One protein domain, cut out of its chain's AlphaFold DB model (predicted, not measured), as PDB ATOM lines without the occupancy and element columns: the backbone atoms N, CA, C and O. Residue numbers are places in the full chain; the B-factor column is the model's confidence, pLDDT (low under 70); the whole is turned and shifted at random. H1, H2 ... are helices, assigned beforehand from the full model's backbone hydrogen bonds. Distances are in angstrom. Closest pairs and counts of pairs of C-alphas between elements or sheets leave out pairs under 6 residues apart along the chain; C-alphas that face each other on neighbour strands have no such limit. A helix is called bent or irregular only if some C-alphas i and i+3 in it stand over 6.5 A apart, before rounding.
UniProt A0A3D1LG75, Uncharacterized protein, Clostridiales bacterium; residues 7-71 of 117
ATOM      1  N   THR A   7      28.014 -43.333  33.959       89.94
ATOM      2  CA  THR A   7      28.212 -44.503  34.809       89.94
ATOM      3  C   THR A   7      29.041 -45.563  34.075       89.94
ATOM      4  O   THR A   7      29.299 -45.480  32.872       89.94
ATOM      5  N   ALA A   8      29.507 -46.584  34.799       88.50
ATOM      6  CA  ALA A   8      30.205 -47.705  34.170       88.50
ATOM      7  C   ALA A   8      29.289 -48.514  33.232       88.50
ATOM      8  O   ALA A   8      29.758 -49.019  32.214       88.50
ATOM      9  N   GLU A   9      28.000 -48.619  33.560       90.81
ATOM     10  CA  GLU A   9      27.008 -49.316  32.737       90.81
ATOM     11  C   GLU A   9      26.723 -48.556  31.441       90.81
ATOM     12  O   GLU A   9      26.753 -49.155  30.370       90.81
ATOM     13  N   GLU A  10      26.559 -47.232  31.511       90.50
ATOM     14  CA  GLU A  10      26.399 -46.383  30.324       90.50
ATOM     15  C   GLU A  10      27.623 -46.457  29.406       90.50
ATOM     16  O   GLU A  10      27.470 -46.556  28.192       90.50
ATOM     17  N   ARG A  11      28.842 -46.493  29.966       88.62
ATOM     18  CA  ARG A  11      30.056 -46.694  29.158       88.62
ATOM     19  C   ARG A  11      30.063 -48.032  28.429       88.62
ATOM     20  O   ARG A  11      30.393 -48.043  27.252       88.62
ATOM     21  N   ARG A  12      29.664 -49.128  29.086       88.69
ATOM     22  CA  ARG A  12      29.551 -50.445  28.433       88.69
ATOM     23  C   ARG A  12      28.466 -50.470  27.361       88.69
ATOM     24  O   ARG A  12      28.645 -51.116  26.337       88.69
ATOM     25  N   ALA A  13      27.343 -49.792  27.587       89.31
ATOM     26  CA  ALA A  13      26.281 -49.696  26.591       89.31
ATOM     27  C   ALA A  13      26.757 -48.943  25.338       89.31
ATOM     28  O   ALA A  13      26.514 -49.405  24.228       89.31
ATOM     29  N   ILE A  14      27.478 -47.831  25.524       87.81
ATOM     30  CA  ILE A  14      28.093 -47.074  24.427       87.81
ATOM     31  C   ILE A  14      29.139 -47.925  23.707       87.81
ATOM     32  O   ILE A  14      29.089 -48.007  22.486       87.81
ATOM     33  N   GLU A  15      30.049 -48.565  24.448       87.00
ATOM     34  CA  GLU A  15      31.068 -49.468  23.903       87.00
ATOM     35  C   GLU A  15      30.417 -50.536  23.026       87.00
ATOM     36  O   GLU A  15      30.662 -50.546  21.829       87.00
ATOM     37  N   ASN A  16      29.479 -51.321  23.559       88.56
ATOM     38  CA  ASN A  16      28.771 -52.353  22.796       88.56
ATOM     39  C   ASN A  16      28.057 -51.814  21.547       88.56
ATOM     40  O   ASN A  16      27.935 -52.533  20.559       88.56
ATOM     41  N   ALA A  17      27.551 -50.578  21.597       87.81
ATOM     42  CA  ALA A  17      26.869 -49.974  20.462       87.81
ATOM     43  C   ALA A  17      27.833 -49.628  19.322       87.81
ATOM     44  O   ALA A  17      27.425 -49.746  18.178       87.81
ATOM     45  N   VAL A  18      29.077 -49.224  19.614       87.94
ATOM     46  CA  VAL A  18      30.043 -48.748  18.601       87.94
ATOM     47  C   VAL A  18      31.218 -49.701  18.350       87.94
ATOM     48  O   VAL A  18      31.980 -49.481  17.408       87.94
ATOM     49  N   ASP A  19      31.370 -50.747  19.166       88.81
ATOM     50  CA  ASP A  19      32.518 -51.666  19.165       88.81
ATOM     51  C   ASP A  19      32.755 -52.267  17.781       88.81
ATOM     52  O   ASP A  19      33.860 -52.230  17.249       88.81
ATOM     53  N   TYR A  20      31.689 -52.717  17.123       86.12
ATOM     54  CA  TYR A  20      31.802 -53.338  15.807       86.12
ATOM     55  C   TYR A  20      32.307 -52.374  14.719       86.12
ATOM     56  O   TYR A  20      33.167 -52.742  13.913       86.12
ATOM     57  N   ALA A  21      31.832 -51.123  14.716       89.44
ATOM     58  CA  ALA A  21      32.331 -50.100  13.800       89.44
ATOM     59  C   ALA A  21      33.811 -49.791  14.075       89.44
ATOM     60  O   ALA A  21      34.593 -49.618  13.136       89.44
ATOM     61  N   PHE A  22      34.207 -49.773  15.351       90.50
ATOM     62  CA  PHE A  22      35.578 -49.496  15.767       90.50
ATOM     63  C   PHE A  22      36.547 -50.641  15.435       90.50
ATOM     64  O   PHE A  22      37.617 -50.381  14.890       90.50
ATOM     65  N   LEU A  23      36.155 -51.902  15.639       92.44
ATOM     66  CA  LEU A  23      36.945 -53.082  15.256       92.44
ATOM     67  C   LEU A  23      37.311 -53.071  13.764       92.44
ATOM     68  O   LEU A  23      38.445 -53.370  13.383       92.44
ATOM     69  N   LYS A  24      36.372 -52.671  12.899       93.19
ATOM     70  CA  LYS A  24      36.636 -52.489  11.464       93.19
ATOM     71  C   LYS A  24      37.646 -51.365  11.195       93.19
ATOM     72  O   LYS A  24      38.495 -51.507  10.317       93.19
ATOM     73  N   VAL A  25      37.591 -50.264  11.950       93.62
ATOM     74  CA  VAL A  25      38.572 -49.167  11.846       93.62
ATOM     75  C   VAL A  25      39.967 -49.639  12.266       93.62
ATOM     76  O   VAL A  25      40.942 -49.329  11.582       93.62
ATOM     77  N   GLU A  26      40.084 -50.437  13.329       94.12
ATOM     78  CA  GLU A  26      41.360 -51.046  13.729       94.12
ATOM     79  C   GLU A  26      41.914 -51.966  12.632       94.12
ATOM     80  O   GLU A  26      43.101 -51.901  12.295       94.12
ATOM     81  N   GLN A  27      41.048 -52.772  12.010       93.88
ATOM     82  CA  GLN A  27      41.419 -53.618  10.877       93.88
ATOM     83  C   GLN A  27      41.920 -52.790   9.684       93.88
ATOM     84  O   GLN A  27      42.950 -53.126   9.097       93.88
ATOM     85  N   VAL A  28      41.235 -51.695   9.341       96.38
ATOM     86  CA  VAL A  28      41.675 -50.751   8.301       96.38
ATOM     87  C   VAL A  28      43.039 -50.155   8.636       96.38
ATOM     88  O   VAL A  28      43.903 -50.091   7.761       96.38
ATOM     89  N   GLY A  29      43.262 -49.763   9.891       95.44
ATOM     90  CA  GLY A  29      44.551 -49.240  10.344       95.44
ATOM     91  C   GLY A  29      45.690 -50.225  10.093       95.44
ATOM     92  O   GLY A  29      46.736 -49.836   9.574       95.44
ATOM     93  N   LYS A  30      45.463 -51.512  10.374       95.81
ATOM     94  CA  LYS A  30      46.432 -52.571  10.076       95.81
ATOM     95  C   LYS A  30      46.667 -52.738   8.572       95.81
ATOM     96  O   LYS A  30      47.814 -52.777   8.150       95.81
ATOM     97  N   LEU A  31      45.607 -52.786   7.763       95.88
ATOM     98  CA  LEU A  31      45.730 -52.920   6.304       95.88
ATOM     99  C   LEU A  31      46.511 -51.760   5.674       95.88
ATOM    100  O   LEU A  31      47.310 -51.974   4.765       95.88
ATOM    101  N   LEU A  32      46.288 -50.538   6.162       96.94
ATOM    102  CA  LEU A  32      47.039 -49.360   5.740       96.94
ATOM    103  C   LEU A  32      48.498 -49.429   6.181       96.94
ATOM    104  O   LEU A  32      49.374 -49.118   5.381       96.94
ATOM    105  N   TYR A  33      48.760 -49.838   7.423       96.44
ATOM    106  CA  TYR A  33      50.121 -50.014   7.918       96.44
ATOM    107  C   TYR A  33      50.891 -51.034   7.070       96.44
ATOM    108  O   TYR A  33      51.970 -50.718   6.577       96.44
ATOM    109  N   ASP A  34      50.298 -52.201   6.815       95.69
ATOM    110  CA  ASP A  34      50.904 -53.254   5.996       95.69
ATOM    111  C   ASP A  34      51.160 -52.760   4.558       95.69
ATOM    112  O   ASP A  34      52.226 -52.994   4.000       95.69
ATOM    113  N   LEU A  35      50.227 -52.005   3.958       95.81
ATOM    114  CA  LEU A  35      50.423 -51.389   2.638       95.81
ATOM    115  C   LEU A  35      51.576 -50.378   2.626       95.81
ATOM    116  O   LEU A  35      52.331 -50.320   1.655       95.81
ATOM    117  N   LEU A  36      51.690 -49.566   3.678       95.38
ATOM    118  CA  LEU A  36      52.768 -48.594   3.812       95.38
ATOM    119  C   LEU A  36      54.117 -49.292   3.962       95.38
ATOM    120  O   LEU A  36      55.043 -48.915   3.257       95.38
ATOM    121  N   GLU A  37      54.228 -50.309   4.811       94.88
ATOM    122  CA  GLU A  37      55.462 -51.086   4.967       94.88
ATOM    123  C   GLU A  37      55.851 -51.793   3.660       94.88
ATOM    124  O   GLU A  37      56.979 -51.634   3.194       94.88
ATOM    125  N   ASP A  38      54.905 -52.492   3.021       94.12
ATOM    126  CA  ASP A  38      55.154 -53.304   1.822       94.12
ATOM    127  C   ASP A  38      55.680 -52.476   0.637       94.12
ATOM    128  O   ASP A  38      56.550 -52.933  -0.108       94.12
ATOM    129  N   TYR A  39      55.139 -51.268   0.434       94.44
ATOM    130  CA  TYR A  39      55.384 -50.485  -0.785       94.44
ATOM    131  C   TYR A  39      56.115 -49.164  -0.558       94.44
ATOM    132  O   TYR A  39      56.708 -48.633  -1.498       94.44
ATOM    133  N   PHE A  40      56.086 -48.628   0.662       93.50
ATOM    134  CA  PHE A  40      56.580 -47.285   0.970       93.50
ATOM    135  C   PHE A  40      57.494 -47.230   2.209       93.50
ATOM    136  O   PHE A  40      57.980 -46.146   2.531       93.50
ATOM    137  N   GLY A  41      57.772 -48.358   2.875       92.44
ATOM    138  CA  GLY A  41      58.553 -48.417   4.118       92.44
ATOM    139  C   GLY A  41      60.066 -48.285   3.924       92.44
ATOM    140  O   GLY A  41      60.785 -47.863   4.834       92.44
ATOM    141  N   ASP A  42      60.570 -48.588   2.725       92.62
ATOM    142  CA  ASP A  42      61.996 -48.496   2.410       92.62
ATOM    143  C   ASP A  42      62.470 -47.034   2.320       92.62
ATOM    144  O   ASP A  42      61.842 -46.173   1.706       92.62
ATOM    145  N   ARG A  43      63.662 -46.734   2.849       88.69
ATOM    146  CA  ARG A  43      64.265 -45.395   2.686       88.69
ATOM    147  C   ARG A  43      64.530 -45.054   1.214       88.69
ATOM    148  O   ARG A  43      64.385 -43.900   0.817       88.69
ATOM    149  N   GLU A  44      64.975 -46.035   0.433       94.12
ATOM    150  CA  GLU A  44      65.175 -45.897  -1.008       94.12
ATOM    151  C   GLU A  44      63.955 -46.460  -1.734       94.12
ATOM    152  O   GLU A  44      63.704 -47.663  -1.725       94.12
ATOM    153  N   GLN A  45      63.183 -45.570  -2.351       91.69
ATOM    154  CA  GLN A  45      61.940 -45.940  -3.013       91.69
ATOM    155  C   GLN A  45      62.238 -46.620  -4.347       91.69
ATOM    156  O   GLN A  45      62.883 -46.051  -5.233       91.69
ATOM    157  N   LYS A  46      61.747 -47.849  -4.495       89.62
ATOM    158  CA  LYS A  46      61.850 -48.605  -5.742       89.62
ATOM    159  C   LYS A  46      60.776 -48.124  -6.712       89.62
ATOM    160  O   LYS A  46      59.704 -47.670  -6.315       89.62
ATOM    161  N   LYS A  47      61.051 -48.236  -8.011       94.44
ATOM    162  CA  LYS A  47      60.024 -47.988  -9.023       94.44
ATOM    163  C   LYS A  47      58.939 -49.060  -8.896       94.44
ATOM    164  O   LYS A  47      59.253 -50.242  -8.999       94.44
ATOM    165  N   LEU A  48      57.693 -48.630  -8.718       95.81
ATOM    166  CA  LEU A  48      56.538 -49.522  -8.705       95.81
ATOM    167  C   LEU A  48      56.341 -50.154 -10.085       95.81
ATOM    168  O   LEU A  48      56.455 -49.479 -11.115       95.81
ATOM    169  N   THR A  49      56.055 -51.450 -10.095       97.00
ATOM    170  CA  THR A  49      55.598 -52.154 -11.292       97.00
ATOM    171  C   THR A  49      54.110 -51.896 -11.536       97.00
ATOM    172  O   THR A  49      53.395 -51.374 -10.674       97.00
ATOM    173  N   ASP A  50      53.620 -52.289 -12.712       97.75
ATOM    174  CA  ASP A  50      52.186 -52.227 -13.017       97.75
ATOM    175  C   ASP A  50      51.378 -53.090 -12.029       97.75
ATOM    176  O   ASP A  50      50.345 -52.652 -11.526       97.75
ATOM    177  N   TYR A  51      51.901 -54.269 -11.673       96.62
ATOM    178  CA  TYR A  51      51.298 -55.166 -10.683       96.62
ATOM    179  C   TYR A  51      51.263 -54.555  -9.275       96.62
ATOM    180  O   TYR A  51      50.255 -54.666  -8.574       96.62
ATOM    181  N   ASP A  52      52.338 -53.881  -8.856       96.69
ATOM    182  CA  ASP A  52      52.368 -53.188  -7.561       96.69
ATOM    183  C   ASP A  52      51.316 -52.081  -7.526       96.69
ATOM    184  O   ASP A  52      50.577 -51.948  -6.553       96.69
ATOM    185  N   THR A  53      51.206 -51.323  -8.618       97.00
ATOM    186  CA  THR A  53      50.237 -50.231  -8.749       97.00
ATOM    187  C   THR A  53      48.799 -50.746  -8.681       97.00
ATOM    188  O   THR A  53      47.980 -50.182  -7.952       97.00
ATOM    189  N   GLU A  54      48.490 -51.836  -9.387       97.94
ATOM    190  CA  GLU A  54      47.188 -52.509  -9.312       97.94
ATOM    191  C   GLU A  54      46.894 -53.000  -7.888       97.94
ATOM    192  O   GLU A  54      45.820 -52.735  -7.343       97.94
ATOM    193  N   THR A  55      47.870 -53.651  -7.249       96.69
ATOM    194  CA  THR A  55      47.722 -54.186  -5.889       96.69
ATOM    195  C   THR A  55      47.477 -53.077  -4.864       96.69
ATOM    196  O   THR A  55      46.578 -53.200  -4.029       96.69
ATOM    197  N   ILE A  56      48.234 -51.977  -4.937       97.50
ATOM    198  CA  ILE A  56      48.038 -50.793  -4.093       97.50
ATOM    199  C   ILE A  56      46.632 -50.227  -4.304       97.50
ATOM    200  O   ILE A  56      45.912 -50.007  -3.331       97.50
ATOM    201  N   GLY A  57      46.216 -50.029  -5.558       97.75
ATOM    202  CA  GLY A  57      44.892 -49.500  -5.885       97.75
ATOM    203  C   GLY A  57      43.761 -50.357  -5.315       97.75
ATOM    204  O   GLY A  57      42.856 -49.834  -4.665       97.75
ATOM    205  N   TYR A  58      43.845 -51.678  -5.484       97.38
ATOM    206  CA  TYR A  58      42.859 -52.619  -4.954       97.38
ATOM    207  C   TYR A  58      42.786 -52.601  -3.420       97.38
ATOM    208  O   TYR A  58      41.698 -52.537  -2.846       97.38
ATOM    209  N   ARG A  59      43.937 -52.600  -2.736       97.25
ATOM    210  CA  ARG A  59      43.983 -52.534  -1.266       97.25
ATOM    211  C   ARG A  59      43.444 -51.204  -0.734       97.25
ATOM    212  O   ARG A  59      42.707 -51.205   0.250       97.25
ATOM    213  N   LEU A  60      43.759 -50.085  -1.389       97.75
ATOM    214  CA  LEU A  60      43.207 -48.773  -1.035       97.75
ATOM    215  C   LEU A  60      41.693 -48.712  -1.256       97.75
ATOM    216  O   LEU A  60      40.990 -48.111  -0.446       97.75
ATOM    217  N   TRP A  61      41.183 -49.356  -2.308       97.44
ATOM    218  CA  TRP A  61      39.745 -49.466  -2.536       97.44
ATOM    219  C   TRP A  61      39.050 -50.235  -1.405       97.44
ATOM    220  O   TRP A  61      38.094 -49.713  -0.836       97.44
ATOM    221  N   ILE A  62      39.580 -51.398  -0.997       96.06
ATOM    222  CA  ILE A  62      39.056 -52.162   0.154       96.06
ATOM    223  C   ILE A  62      39.056 -51.311   1.427       96.06
ATOM    224  O   ILE A  62      38.068 -51.271   2.154       96.06
ATOM    225  N   VAL A  63      40.165 -50.622   1.707       97.31
ATOM    226  CA  VAL A  63      40.268 -49.740   2.875       97.31
ATOM    227  C   VAL A  63      39.203 -48.645   2.833       97.31
ATOM    228  O   VAL A  63      38.551 -48.392   3.844       97.31
ATOM    229  N   SER A  64      39.021 -48.006   1.677       96.00
ATOM    230  CA  SER A  64      38.027 -46.949   1.497       96.00
ATOM    231  C   SER A  64      36.604 -47.459   1.719       96.00
ATOM    232  O   SER A  64      35.802 -46.746   2.321       96.00
ATOM    233  N   ASP A  65      36.296 -48.665   1.241       95.44
ATOM    234  CA  ASP A  65      34.987 -49.304   1.379       95.44
ATOM    235  C   ASP A  65      34.676 -49.598   2.854       95.44
ATOM    236  O   ASP A  65      33.718 -49.059   3.409       95.44
ATOM    237  N   ILE A  66      35.579 -50.313   3.539       95.50
ATOM    238  CA  ILE A  66      35.421 -50.650   4.963       95.50
ATOM    239  C   ILE A  66      35.319 -49.382   5.818       95.50
ATOM    240  O   ILE A  66      34.472 -49.303   6.705       95.50
ATOM    241  N   LEU A  67      36.165 -48.378   5.563       94.94
ATOM    242  CA  LEU A  67      36.152 -47.142   6.341       94.94
ATOM    243  C   LEU A  67      34.847 -46.362   6.146       94.94
ATOM    244  O   LEU A  67      34.300 -45.842   7.119       94.94
ATOM    245  N   SER A  68      34.341 -46.290   4.912       93.12
ATOM    246  CA  SER A  68      33.076 -45.608   4.614       93.12
ATOM    247  C   SER A  68      31.906 -46.288   5.320       93.12
ATOM    248  O   SER A  68      31.106 -45.607   5.968       93.12
ATOM    249  N   ASP A  69      31.855 -47.620   5.274       93.19
ATOM    250  CA  ASP A  69      30.842 -48.418   5.965       93.19
ATOM    251  C   ASP A  69      30.912 -48.250   7.486       93.19
ATOM    252  O   ASP A  69      29.887 -48.029   8.130       93.19
ATOM    253  N   SER A  70      32.110 -48.292   8.075       94.06
ATOM    254  CA  SER A  70      32.306 -48.076   9.515       94.06
ATOM    255  C   SER A  70      31.851 -46.696   9.975       94.06
ATOM    256  O   SER A  70      31.230 -46.564  11.030       94.06
ATOM    257  N   VAL A  71      32.159 -45.651   9.201       93.69
ATOM    258  CA  VAL A  71      31.747 -44.277   9.517       93.69
ATOM    259  C   VAL A  71      30.230 -44.135   9.422       93.69
ATOM    260  O   VAL A  71      29.610 -43.546  10.311       93.69
TER     261      VAL A  71
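This is residues 7 to 71 of the 117 residues of an uncharacterized protein of Clostridiales bacterium (UniProt A0A3D1LG75). A long helical hairpin with a free arm: H2 folds back side by side along H1b, the second arm of the bent helix H1, while the first arm, H1a, residues 8 to 17, sticks out beyond the hairpin together with Thr 7 before it. The printed part has 65 residues with two named helices, H1 then H2, no named strand, and is all helix. It is a rod spanning 54 by 23 by 10 A, only just extended, close to loose, with a radius of gyration of the C-alphas of 16.6 A.

H1, residues 8 to 40, was assigned as one helix by its hydrogen bonds but is bent, with C-alphas 17 and 20 7.6 A apart. Its arms H1a, residues 8 to 17, and H1b, residues 20 to 40, stand at a steep tilt of 62 degrees. H1b and H2, residues 50 to 71, form a helical hairpin and touch, the closest C-alphas being those of Ala 21 and Ser 70, 4.7 A apart. They run opposite ways at a shallow tilt of 19 degrees. H1a and H2 are apart. In H1a, H1b and H2 every O i to N i+4 pair is within hydrogen-bond range.

H1a begins at C-alpha 8 (30.205, -47.705, 34.170) and is 14.3 A long. H1b measures 29.5 A. H2 measures 31.4 A and ends at C-alpha 71 (31.747, -44.277, 9.517).

The C-alphas farthest apart, those of Thr 7 and Lys 47, are 54.3 A apart. The link from H1 to H2 is short, with 9 residues. The printed part has no cut, and no printed residue is under 70 in pLDDT.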